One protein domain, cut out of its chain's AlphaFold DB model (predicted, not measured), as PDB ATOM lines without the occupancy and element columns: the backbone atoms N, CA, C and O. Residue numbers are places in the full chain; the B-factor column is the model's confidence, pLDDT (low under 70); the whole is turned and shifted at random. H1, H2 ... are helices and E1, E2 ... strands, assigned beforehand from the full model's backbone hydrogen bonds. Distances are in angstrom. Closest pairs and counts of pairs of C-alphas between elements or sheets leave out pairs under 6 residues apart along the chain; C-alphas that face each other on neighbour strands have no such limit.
ATOM      1  N   THR A  21     185.816 231.197 336.726       50.12
ATOM      2  CA  THR A  21     185.564 230.429 337.963       50.12
ATOM      3  C   THR A  21     186.714 229.483 338.314       50.12
ATOM      4  O   THR A  21     187.017 229.308 339.493       50.12
ATOM      5  N   GLY A  22     187.397 228.917 337.313       54.31
ATOM      6  CA  GLY A  22     188.591 228.096 337.529       54.31
ATOM      7  C   GLY A  22     189.783 228.930 338.003       54.31
ATOM      8  O   GLY A  22     190.525 228.500 338.884       54.31
ATOM      9  N   VAL A  23     189.910 230.154 337.482       58.25
ATOM     10  CA  VAL A  23     190.999 231.090 337.803       58.25
ATOM     11  C   VAL A  23     190.911 231.594 339.244       58.25
ATOM     12  O   VAL A  23     191.928 231.612 339.928       58.25
ATOM     13  N   ARG A  24     189.717 231.929 339.760       62.16
ATOM     14  CA  ARG A  24     189.557 232.356 341.170       62.16
ATOM     15  C   ARG A  24     189.928 231.250 342.158       62.16
ATOM     16  O   ARG A  24     190.643 231.514 343.122       62.16
ATOM     17  N   SER A  25     189.480 230.021 341.907       57.34
ATOM     18  CA  SER A  25     189.828 228.862 342.739       57.34
ATOM     19  C   SER A  25     191.322 228.546 342.664       57.34
ATOM     20  O   SER A  25     191.945 228.287 343.689       57.34
ATOM     21  N   ALA A  26     191.917 228.643 341.474       55.88
ATOM     22  CA  ALA A  26     193.349 228.463 341.283       55.88
ATOM     23  C   ALA A  26     194.192 229.562 341.946       55.88
ATOM     24  O   ALA A  26     195.203 229.249 342.560       55.88
ATOM     25  N   LEU A  27     193.773 230.830 341.869       64.12
ATOM     26  CA  LEU A  27     194.456 231.959 342.507       64.12
ATOM     27  C   LEU A  27     194.400 231.863 344.026       64.12
ATOM     28  O   LEU A  27     195.427 232.022 344.674       64.12
ATOM     29  N   ARG A  28     193.224 231.569 344.598       62.69
ATOM     30  CA  ARG A  28     193.081 231.336 346.042       62.69
ATOM     31  C   ARG A  28     194.050 230.254 346.503       62.69
ATOM     32  O   ARG A  28     194.809 230.464 347.439       62.69
ATOM     33  N   TRP A  29     194.073 229.145 345.780       51.91
ATOM     34  CA  TRP A  29     194.902 228.008 346.124       51.91
ATOM     35  C   TRP A  29     196.405 228.259 345.911       51.91
ATOM     36  O   TRP A  29     197.227 227.859 346.731       51.91
ATOM     37  N   ALA A  30     196.782 228.988 344.856       54.31
ATOM     38  CA  ALA A  30     198.160 229.413 344.621       54.31
ATOM     39  C   ALA A  30     198.651 230.392 345.698       54.31
ATOM     40  O   ALA A  30     199.794 230.289 346.133       54.31
ATOM     41  N   LEU A  31     197.793 231.312 346.154       61.06
ATOM     42  CA  LEU A  31     198.099 232.246 347.241       61.06
ATOM     43  C   LEU A  31     198.188 231.542 348.601       61.06
ATOM     44  O   LEU A  31     199.035 231.911 349.406       61.06
ATOM     45  N   GLU A  32     197.369 230.518 348.847       56.62
ATOM     46  CA  GLU A  32     197.460 229.660 350.041       56.62
ATOM     47  C   GLU A  32     198.738 228.804 350.047       56.62
ATOM     48  O   GLU A  32     199.348 228.604 351.095       56.62
ATOM     49  N   ALA A  33     199.179 228.325 348.880       45.97
ATOM     50  CA  ALA A  33     200.402 227.535 348.735       45.97
ATOM     51  C   ALA A  33     201.690 228.383 348.717       45.97
ATOM     52  O   ALA A  33     202.793 227.833 348.799       45.97
ATOM     53  N   MET A  34     201.579 229.711 348.588       48.59
ATOM     54  CA  MET A  34     202.726 230.610 348.530       48.59
ATOM     55  C   MET A  34     203.129 231.042 349.946       48.59
ATOM     56  O   MET A  34     202.361 231.732 350.612       48.59
ATOM     57  N   PRO A  35     204.342 230.709 350.426       45.97
ATOM     58  CA  PRO A  35     204.804 231.156 351.732       45.97
ATOM     59  C   PRO A  35     205.203 232.634 351.652       45.97
ATOM     60  O   PRO A  35     206.382 232.984 351.533       45.97
ATOM     61  N   LEU A  36     204.214 233.518 351.722       47.78
ATOM     62  CA  LEU A  36     204.423 234.890 352.146       47.78
ATOM     63  C   LEU A  36     204.732 234.801 353.649       47.78
ATOM     64  O   LEU A  36     203.869 234.536 354.453       47.78
ATOM     65  N   SER A  37     206.017 234.827 354.014       44.06
ATOM     66  CA  SER A  37     206.519 235.005 355.395       44.06
ATOM     67  C   SER A  37     205.737 234.354 356.564       44.06
ATOM     68  O   SER A  37     204.989 235.024 357.255       44.06
ATOM     69  N   ARG A  38     206.129 233.116 356.921       40.66
ATOM     70  CA  ARG A  38     205.608 232.267 358.025       40.66
ATOM     71  C   ARG A  38     204.117 231.886 357.879       40.66
ATOM     72  O   ARG A  38     203.313 232.739 357.572       40.66
ATOM     73  N   PRO A  39     203.722 230.628 358.150       39.53
ATOM     74  CA  PRO A  39     202.420 230.104 357.712       39.53
ATOM     75  C   PRO A  39     201.175 230.657 358.430       39.53
ATOM     76  O   PRO A  39     200.079 230.265 358.061       39.53
ATOM     77  N   ASP A  40     201.320 231.540 359.422       46.03
ATOM     78  CA  ASP A  40     200.238 231.902 360.350       46.03
ATOM     79  C   ASP A  40     200.254 233.399 360.706       46.03
ATOM     80  O   ASP A  40     200.455 233.771 361.866       46.03
ATOM     81  N   SER A  41     200.089 234.302 359.734       54.59
ATOM     82  CA  SER A  41     199.971 235.731 360.044       54.59
ATOM     83  C   SER A  41     198.694 236.356 359.480       54.59
ATOM     84  O   SER A  41     198.356 236.209 358.309       54.59
ATOM     85  N   VAL A  42     197.991 237.127 360.319       60.84
ATOM     86  CA  VAL A  42     196.846 237.983 359.936       60.84
ATOM     87  C   VAL A  42     197.200 238.905 358.756       60.84
ATOM     88  O   VAL A  42     196.335 239.300 357.976       60.84
ATOM     89  N   ALA A  43     198.486 239.235 358.594       55.03
ATOM     90  CA  ALA A  43     198.983 240.033 357.481       55.03
ATOM     91  C   ALA A  43     198.861 239.310 356.128       55.03
ATOM     92  O   ALA A  43     198.555 239.968 355.132       55.03
ATOM     93  N   ASP A  44     199.037 237.987 356.087       64.12
ATOM     94  CA  ASP A  44     198.902 237.205 354.852       64.12
ATOM     95  C   ASP A  44     197.434 237.079 354.446       64.12
ATOM     96  O   ASP A  44     197.096 237.254 353.277       64.12
ATOM     97  N   GLU A  45     196.538 236.877 355.415       68.50
ATOM     98  CA  GLU A  45     195.093 236.885 355.173       68.50
ATOM     99  C   GLU A  45     194.611 238.239 354.639       68.50
ATOM    100  O   GLU A  45     193.992 238.301 353.576       68.50
ATOM    101  N   ALA A  46     195.003 239.339 355.287       72.50
ATOM    102  CA  ALA A  46     194.670 240.679 354.816       72.50
ATOM    103  C   ALA A  46     195.250 240.978 353.420       72.50
ATOM    104  O   ALA A  46     194.629 241.692 352.628       72.50
ATOM    105  N   ALA A  47     196.437 240.455 353.092       71.81
ATOM    106  CA  ALA A  47     197.032 240.605 351.766       71.81
ATOM    107  C   ALA A  47     196.236 239.845 350.692       71.81
ATOM    108  O   ALA A  47     195.992 240.399 349.615       71.81
ATOM    109  N   ARG A  48     195.784 238.618 350.988       74.38
ATOM    110  CA  ARG A  48     194.914 237.837 350.090       74.38
ATOM    111  C   ARG A  48     193.589 238.546 349.844       74.38
ATOM    112  O   ARG A  48     193.191 238.681 348.691       74.38
ATOM    113  N   ASP A  49     192.931 239.024 350.894       81.31
ATOM    114  CA  ASP A  49     191.625 239.676 350.770       81.31
ATOM    115  C   ASP A  49     191.719 240.953 349.932       81.31
ATOM    116  O   ASP A  49     190.896 241.187 349.048       81.31
ATOM    117  N   ARG A  50     192.784 241.742 350.123       81.81
ATOM    118  CA  ARG A  50     193.066 242.911 349.275       81.81
ATOM    119  C   ARG A  50     193.300 242.525 347.819       81.81
ATOM    120  O   ARG A  50     192.817 243.222 346.929       81.81
ATOM    121  N   PHE A  51     194.039 241.446 347.563       83.31
ATOM    122  CA  PHE A  51     194.257 240.963 346.202       83.31
ATOM    123  C   PHE A  51     192.942 240.526 345.547       83.31
ATOM    124  O   PHE A  51     192.659 240.948 344.429       83.31
ATOM    125  N   LEU A  52     192.120 239.735 346.245       84.44
ATOM    126  CA  LEU A  52     190.824 239.279 345.737       84.44
ATOM    127  C   LEU A  52     189.879 240.456 345.478       84.44
ATOM    128  O   LEU A  52     189.250 240.501 344.427       84.44
ATOM    129  N   ALA A  53     189.849 241.451 346.367       86.94
ATOM    130  CA  ALA A  53     189.074 242.671 346.156       86.94
ATOM    131  C   ALA A  53     189.546 243.452 344.916       86.94
ATOM    132  O   ALA A  53     188.724 243.907 344.122       86.94
ATOM    133  N   LYS A  54     190.866 243.579 344.705       86.38
ATOM    134  CA  LYS A  54     191.418 244.196 343.487       86.38
ATOM    135  C   LYS A  54     191.044 243.412 342.235       86.38
ATOM    136  O   LYS A  54     190.627 244.018 341.254       86.38
ATOM    137  N   TYR A  55     191.189 242.092 342.284       85.75
ATOM    138  CA  TYR A  55     190.837 241.196 341.190       85.75
ATOM    139  C   TYR A  55     189.358 241.336 340.814       85.75
ATOM    140  O   TYR A  55     189.033 241.483 339.639       85.75
ATOM    141  N   ASP A  56     188.466 241.345 341.804       85.56
ATOM    142  CA  ASP A  56     187.024 241.473 341.585       85.56
ATOM    143  C   ASP A  56     186.640 242.846 341.027       85.56
ATOM    144  O   ASP A  56     185.736 242.940 340.200       85.56
ATOM    145  N   ALA A  57     187.343 243.904 341.443       89.94
ATOM    146  CA  ALA A  57     187.113 245.255 340.943       89.94
ATOM    147  C   ALA A  57     187.521 245.420 339.468       89.94
ATOM    148  O   ALA A  57     186.815 246.074 338.703       89.94
ATOM    149  N   LYS A  58     188.670 244.861 339.069       89.50
ATOM    150  CA  LYS A  58     189.170 244.869 337.687       89.50
ATOM    151  C   LYS A  58     190.248 243.802 337.538       89.50
ATOM    152  O   LYS A  58     191.124 243.692 338.393       89.50
ATOM    153  N   HIS A  59     190.251 243.082 336.423       90.19
ATOM    154  CA  HIS A  59     191.374 242.228 336.056       90.19
ATOM    155  C   HIS A  59     191.523 242.108 334.539       90.19
ATOM    156  O   HIS A  59     190.545 242.207 333.800       90.19
ATOM    157  N   ALA A  60     192.751 241.888 334.077       86.44
ATOM    158  CA  ALA A  60     193.060 241.655 332.672       86.44
ATOM    159  C   ALA A  60     194.289 240.751 332.532       86.44
ATOM    160  O   ALA A  60     195.238 240.866 333.305       86.44
ATOM    161  N   LEU A  61     194.283 239.875 331.526       86.00
ATOM    162  CA  LEU A  61     195.488 239.176 331.087       86.00
ATOM    163  C   LEU A  61     196.168 240.022 330.014       86.00
ATOM    164  O   LEU A  61     195.565 240.332 328.988       86.00
ATOM    165  N   VAL A  62     197.418 240.393 330.266       87.75
ATOM    166  CA  VAL A  62     198.245 241.178 329.348       87.75
ATOM    167  C   VAL A  62     199.385 240.298 328.866       87.75
ATOM    168  O   VAL A  62     200.067 239.679 329.680       87.75
ATOM    169  N   GLU A  63     199.572 240.206 327.554       90.62
ATOM    170  CA  GLU A  63     200.677 239.441 326.975       90.62
ATOM    171  C   GLU A  63     202.010 240.045 327.436       90.62
ATOM    172  O   GLU A  63     202.241 241.249 327.299       90.62
ATOM    173  N   SER A  64     202.868 239.223 328.038       87.50
ATOM    174  CA  SER A  64     204.154 239.653 328.605       87.50
ATOM    175  C   SER A  64     205.354 238.905 328.027       87.50
ATOM    176  O   SER A  64     206.499 239.236 328.334       87.50
ATOM    177  N   GLY A  65     205.107 237.951 327.128       87.00
ATOM    178  CA  GLY A  65     206.127 237.227 326.385       87.00
ATOM    179  C   GLY A  65     205.514 236.178 325.461       87.00
ATOM    180  O   GLY A  65     204.303 235.966 325.451       87.00
ATOM    181  N   SER A  66     206.366 235.485 324.701       86.75
ATOM    182  CA  SER A  66     205.919 234.363 323.872       86.75
ATOM    183  C   SER A  66     205.325 233.277 324.767       86.75
ATOM    184  O   SER A  66     206.027 232.733 325.619       86.75
ATOM    185  N   HIS A  67     204.035 232.989 324.583       86.06
ATOM    186  CA  HIS A  67     203.282 232.045 325.410       86.06
ATOM    187  C   HIS A  67     203.251 232.395 326.911       86.06
ATOM    188  O   HIS A  67     203.210 231.507 327.767       86.06
ATOM    189  N   GLN A  68     203.258 233.692 327.236       88.00
ATOM    190  CA  GLN A  68     203.239 234.187 328.609       88.00
ATOM    191  C   GLN A  68     202.302 235.388 328.766       88.00
ATOM    192  O   GLN A  68     202.331 236.333 327.978       88.00
ATOM    193  N   PHE A  69     201.504 235.368 329.831       87.75
ATOM    194  CA  PHE A  69     200.636 236.466 330.238       87.75
ATOM    195  C   PHE A  69     200.928 236.894 331.674       87.75
ATOM    196  O   PHE A  69     201.291 236.094 332.538       87.75
ATOM    197  N   THR A  70     200.686 238.167 331.951       88.50
ATOM    198  CA  THR A  70     200.640 238.731 333.295       88.50
ATOM    199  C   THR A  70     199.193 239.040 333.650       88.50
ATOM    200  O   THR A  70     198.468 239.649 332.865       88.50
ATOM    201  N   LEU A  71     198.767 238.619 334.841       87.62
ATOM    202  CA  LEU A  71     197.471 238.999 335.391       87.62
ATOM    203  C   LEU A  71     197.591 240.370 336.063       87.62
ATOM    204  O   LEU A  71     198.203 240.486 337.123       87.62
ATOM    205  N   ASN A  72     196.979 241.386 335.469       90.19
ATOM    206  CA  ASN A  72     196.834 242.700 336.081       90.19
ATOM    207  C   ASN A  72     195.530 242.748 336.878       90.19
ATOM    208  O   ASN A  72     194.512 242.237 336.409       90.19
ATOM    209  N   VAL A  73     195.552 243.353 338.068       87.38
ATOM    210  CA  VAL A  73     194.381 243.472 338.954       87.38
ATOM    211  C   VAL A  73     194.212 244.884 339.510       87.38
ATOM    212  O   VAL A  73     195.188 245.589 339.753       87.38
ATOM    213  N   GLY A  74     192.970 245.266 339.801       90.19
ATOM    214  CA  GLY A  74     192.624 246.553 340.397       90.19
ATOM    215  C   GLY A  74     192.677 247.726 339.418       90.19
ATOM    216  O   GLY A  74     193.130 247.612 338.282       90.19
ATOM    217  N   ALA A  75     192.185 248.883 339.868       93.00
ATOM    218  CA  ALA A  75     192.130 250.107 339.063       93.00
ATOM    219  C   ALA A  75     193.519 250.647 338.670       93.00
ATOM    220  O   ALA A  75     193.625 251.399 337.707       93.00
ATOM    221  N   ASP A  76     194.559 250.254 339.406       92.62
ATOM    222  CA  ASP A  76     195.958 250.599 339.160       92.62
ATOM    223  C   ASP A  76     196.672 249.635 338.198       92.62
ATOM    224  O   ASP A  76     197.878 249.769 338.005       92.62
ATOM    225  N   ASP A  77     195.951 248.669 337.611       92.31
ATOM    226  CA  ASP A  77     196.496 247.649 336.706       92.31
ATOM    227  C   ASP A  77     197.717 246.934 337.302       92.31
ATOM    228  O   ASP A  77     198.711 246.665 336.627       92.31
ATOM    229  N   TRP A  78     197.644 246.626 338.601       91.31
ATOM    230  CA  TRP A  78     198.771 246.083 339.342       91.31
ATOM    231  C   TRP A  78     199.159 244.695 338.806       91.31
ATOM    232  O   TRP A  78     198.337 243.775 338.873       91.31
ATOM    233  N   PRO A  79     200.398 244.503 338.314       91.00
ATOM    234  CA  PRO A  79     200.812 243.245 337.707       91.00
ATOM    235  C   PRO A  79     201.145 242.206 338.778       91.00
ATOM    236  O   PRO A  79     202.097 242.387 339.556       91.00
ATOM    237  N   LEU A  80     200.411 241.091 338.791       86.62
ATOM    238  CA  LEU A  80     200.716 239.937 339.634       86.62
ATOM    239  C   LEU A  80     202.140 239.440 339.311       86.62
ATOM    240  O   LEU A  80     202.455 239.208 338.144       86.62
ATOM    241  N   PRO A  81     203.012 239.241 340.319       85.12
ATOM    242  CA  PRO A  81     204.397 238.825 340.097       85.12
ATOM    243  C   PRO A  81     204.538 237.372 339.628       85.12
ATOM    244  O   PRO A  81     205.644 236.943 339.333       85.12
ATOM    245  N   ILE A  82     203.444 236.608 339.580       85.56
ATOM    246  CA  ILE A  82     203.416 235.204 339.173       85.56
ATOM    247  C   ILE A  82     202.864 235.149 337.744       85.56
ATOM    248  O   ILE A  82     201.665 235.375 337.558       85.56
ATOM    249  N   PRO A  83     203.701 234.905 336.723       87.69
ATOM    250  CA  PRO A  83     203.238 234.908 335.344       87.69
ATOM    251  C   PRO A  83     202.442 233.640 335.026       87.69
ATOM    252  O   PRO A  83     202.697 232.574 335.587       87.69
ATOM    253  N   LEU A  84     201.503 233.755 334.093       85.19
ATOM    254  CA  LEU A  84     200.774 232.643 333.496       85.19
ATOM    255  C   LEU A  84     201.524 232.195 332.235       85.19
ATOM    256  O   LEU A  84     201.767 233.009 331.349       85.19
ATOM    257  N   VAL A  85     201.898 230.925 332.145       87.94
ATOM    258  CA  VAL A  85     202.728 230.377 331.058       87.94
ATOM    259  C   VAL A  85     202.070 229.150 330.432       87.94
ATOM    260  O   VAL A  85     201.399 228.386 331.130       87.94
ATOM    261  N   ASP A  86     202.245 228.961 329.123       85.00
ATOM    262  CA  ASP A  86     201.840 227.729 328.437       85.00
ATOM    263  C   ASP A  86     202.944 226.672 328.521       85.00
ATOM    264  O   ASP A  86     204.127 226.949 328.319       85.00
ATOM    265  N   ASN A  87     202.544 225.428 328.756       81.44
ATOM    266  CA  ASN A  87     203.384 224.262 328.533       81.44
ATOM    267  C   ASN A  87     202.559 223.173 327.855       81.44
ATOM    268  O   ASN A  87     201.697 222.545 328.476       81.44
ATOM    269  N   ALA A  88     202.852 222.949 326.573       85.31
ATOM    270  CA  ALA A  88     202.192 221.952 325.736       85.31
ATOM    271  C   ALA A  88     200.659 222.125 325.685       85.31
ATOM    272  O   ALA A  88     199.911 221.150 325.814       85.31
ATOM    273  N   GLY A  89     200.186 223.365 325.509       80.56
ATOM    274  CA  GLY A  89     198.760 223.686 325.386       80.56
ATOM    275  C   GLY A  89     198.003 223.721 326.718       80.56
ATOM    276  O   GLY A  89     196.769 223.666 326.729       80.56
ATOM    277  N   LYS A  90     198.723 223.757 327.845       78.81
ATOM    278  CA  LYS A  90     198.163 223.898 329.192       78.81
ATOM    279  C   LYS A  90     198.776 225.106 329.882       78.81
ATOM    280  O   LYS A  90     199.992 225.189 330.028       78.81
ATOM    281  N   TRP A  91     197.912 225.974 330.390       80.06
ATOM    282  CA  TRP A  91     198.299 227.172 331.122       80.06
ATOM    283  C   TRP A  91     198.444 226.906 332.620       80.06
ATOM    284  O   TRP A  91     197.617 226.210 333.213       80.06
ATOM    285  N   TYR A  92     199.475 227.479 333.236       78.00
ATOM    286  CA  TYR A  92     199.706 227.431 334.682       78.00
ATOM    287  C   TYR A  92     200.446 228.680 335.156       78.00
ATOM    288  O   TYR A  92     201.149 229.334 334.390       78.00
ATOM    289  N   PHE A  93     200.285 229.017 336.434       79.50
ATOM    290  CA  PHE A  93     201.080 230.060 337.069       79.50
ATOM    291  C   PHE A  93     202.480 229.529 337.405       79.50
ATOM    292  O   PHE A  93     202.612 228.530 338.118       79.50
ATOM    293  N   ASP A  94     203.528 230.193 336.921       81.12
ATOM    294  CA  ASP A  94     204.912 229.836 337.235       81.12
ATOM    295  C   ASP A  94     205.294 230.353 338.629       81.12
ATOM    296  O   ASP A  94     205.761 231.482 338.814       81.12
TER     297      ASP A  94
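AT A GLANCE: This is residues 21 to 94 of the 249 residues of the protein "DUF2950 family protein" of Edaphobacter modestus (UniProt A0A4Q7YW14). A twisted four-stranded sheet of successive hairpins, E1 E2 E3 E4, makes one end of the domain, and two helices, H1 and H2, run loosely side by side at the other. The helices only graze the sheet, and residues 37 to 43, of which 42 and 43 belong to H2, stick out at the helical end. The 74 printed residues hold H1, H2, E1, E2, E3 and E4 in that order along the chain; the sheet is antiparallel, a meander in which each strand is the antiparallel neighbour of the one before. The class is mixed, helices and strands; the whole is compact, with a radius of gyration of the C-alphas of 12.8 A and spans of 37 by 26 by 21 A.

IN THESE COORDINATES: E1 is residues 59 to 65, 18.3 A; E2 is 68 to 73, 16.5 A; E3 is 84 to 87; E4 is 90 to 93, ending at C-alpha 93 (201.080, 230.060, 337.069). H2 is residues 42 to 57, 22.5 A; H1 is 21 to 33, 18.6 A, beginning at C-alpha 21 (185.564, 230.429, 337.963).

HOW THE PARTS SIT: In the hairpin E1 and E2, N 62 and O 70 are 2.9 A apart, within hydrogen-bond range. In the hairpin E2 and E3, N 69 and O 84 are 2.8 A apart; in the hairpin E3 and E4, N 85 and O 92 are 2.9 A apart. The closest C-alphas of H2 and E2 are those of Tyr 55 and Val 73, 4.8 A. H1 and H2 are close but not clearly touching, Leu 31 and Arg 48 having the closest C-alphas at 7.0 A, at a shallow tilt of 20 degrees, opposite ways. Every O i to N i+4 pair is within hydrogen-bond range in H2, and 8 of 9 in H1.

THE WHOLE: The farthest C-alphas, Val 42 and Ala 88, are 38.1 A apart. The printed part has no cut and no long link. Residues 21 to 45 have pLDDT under 70.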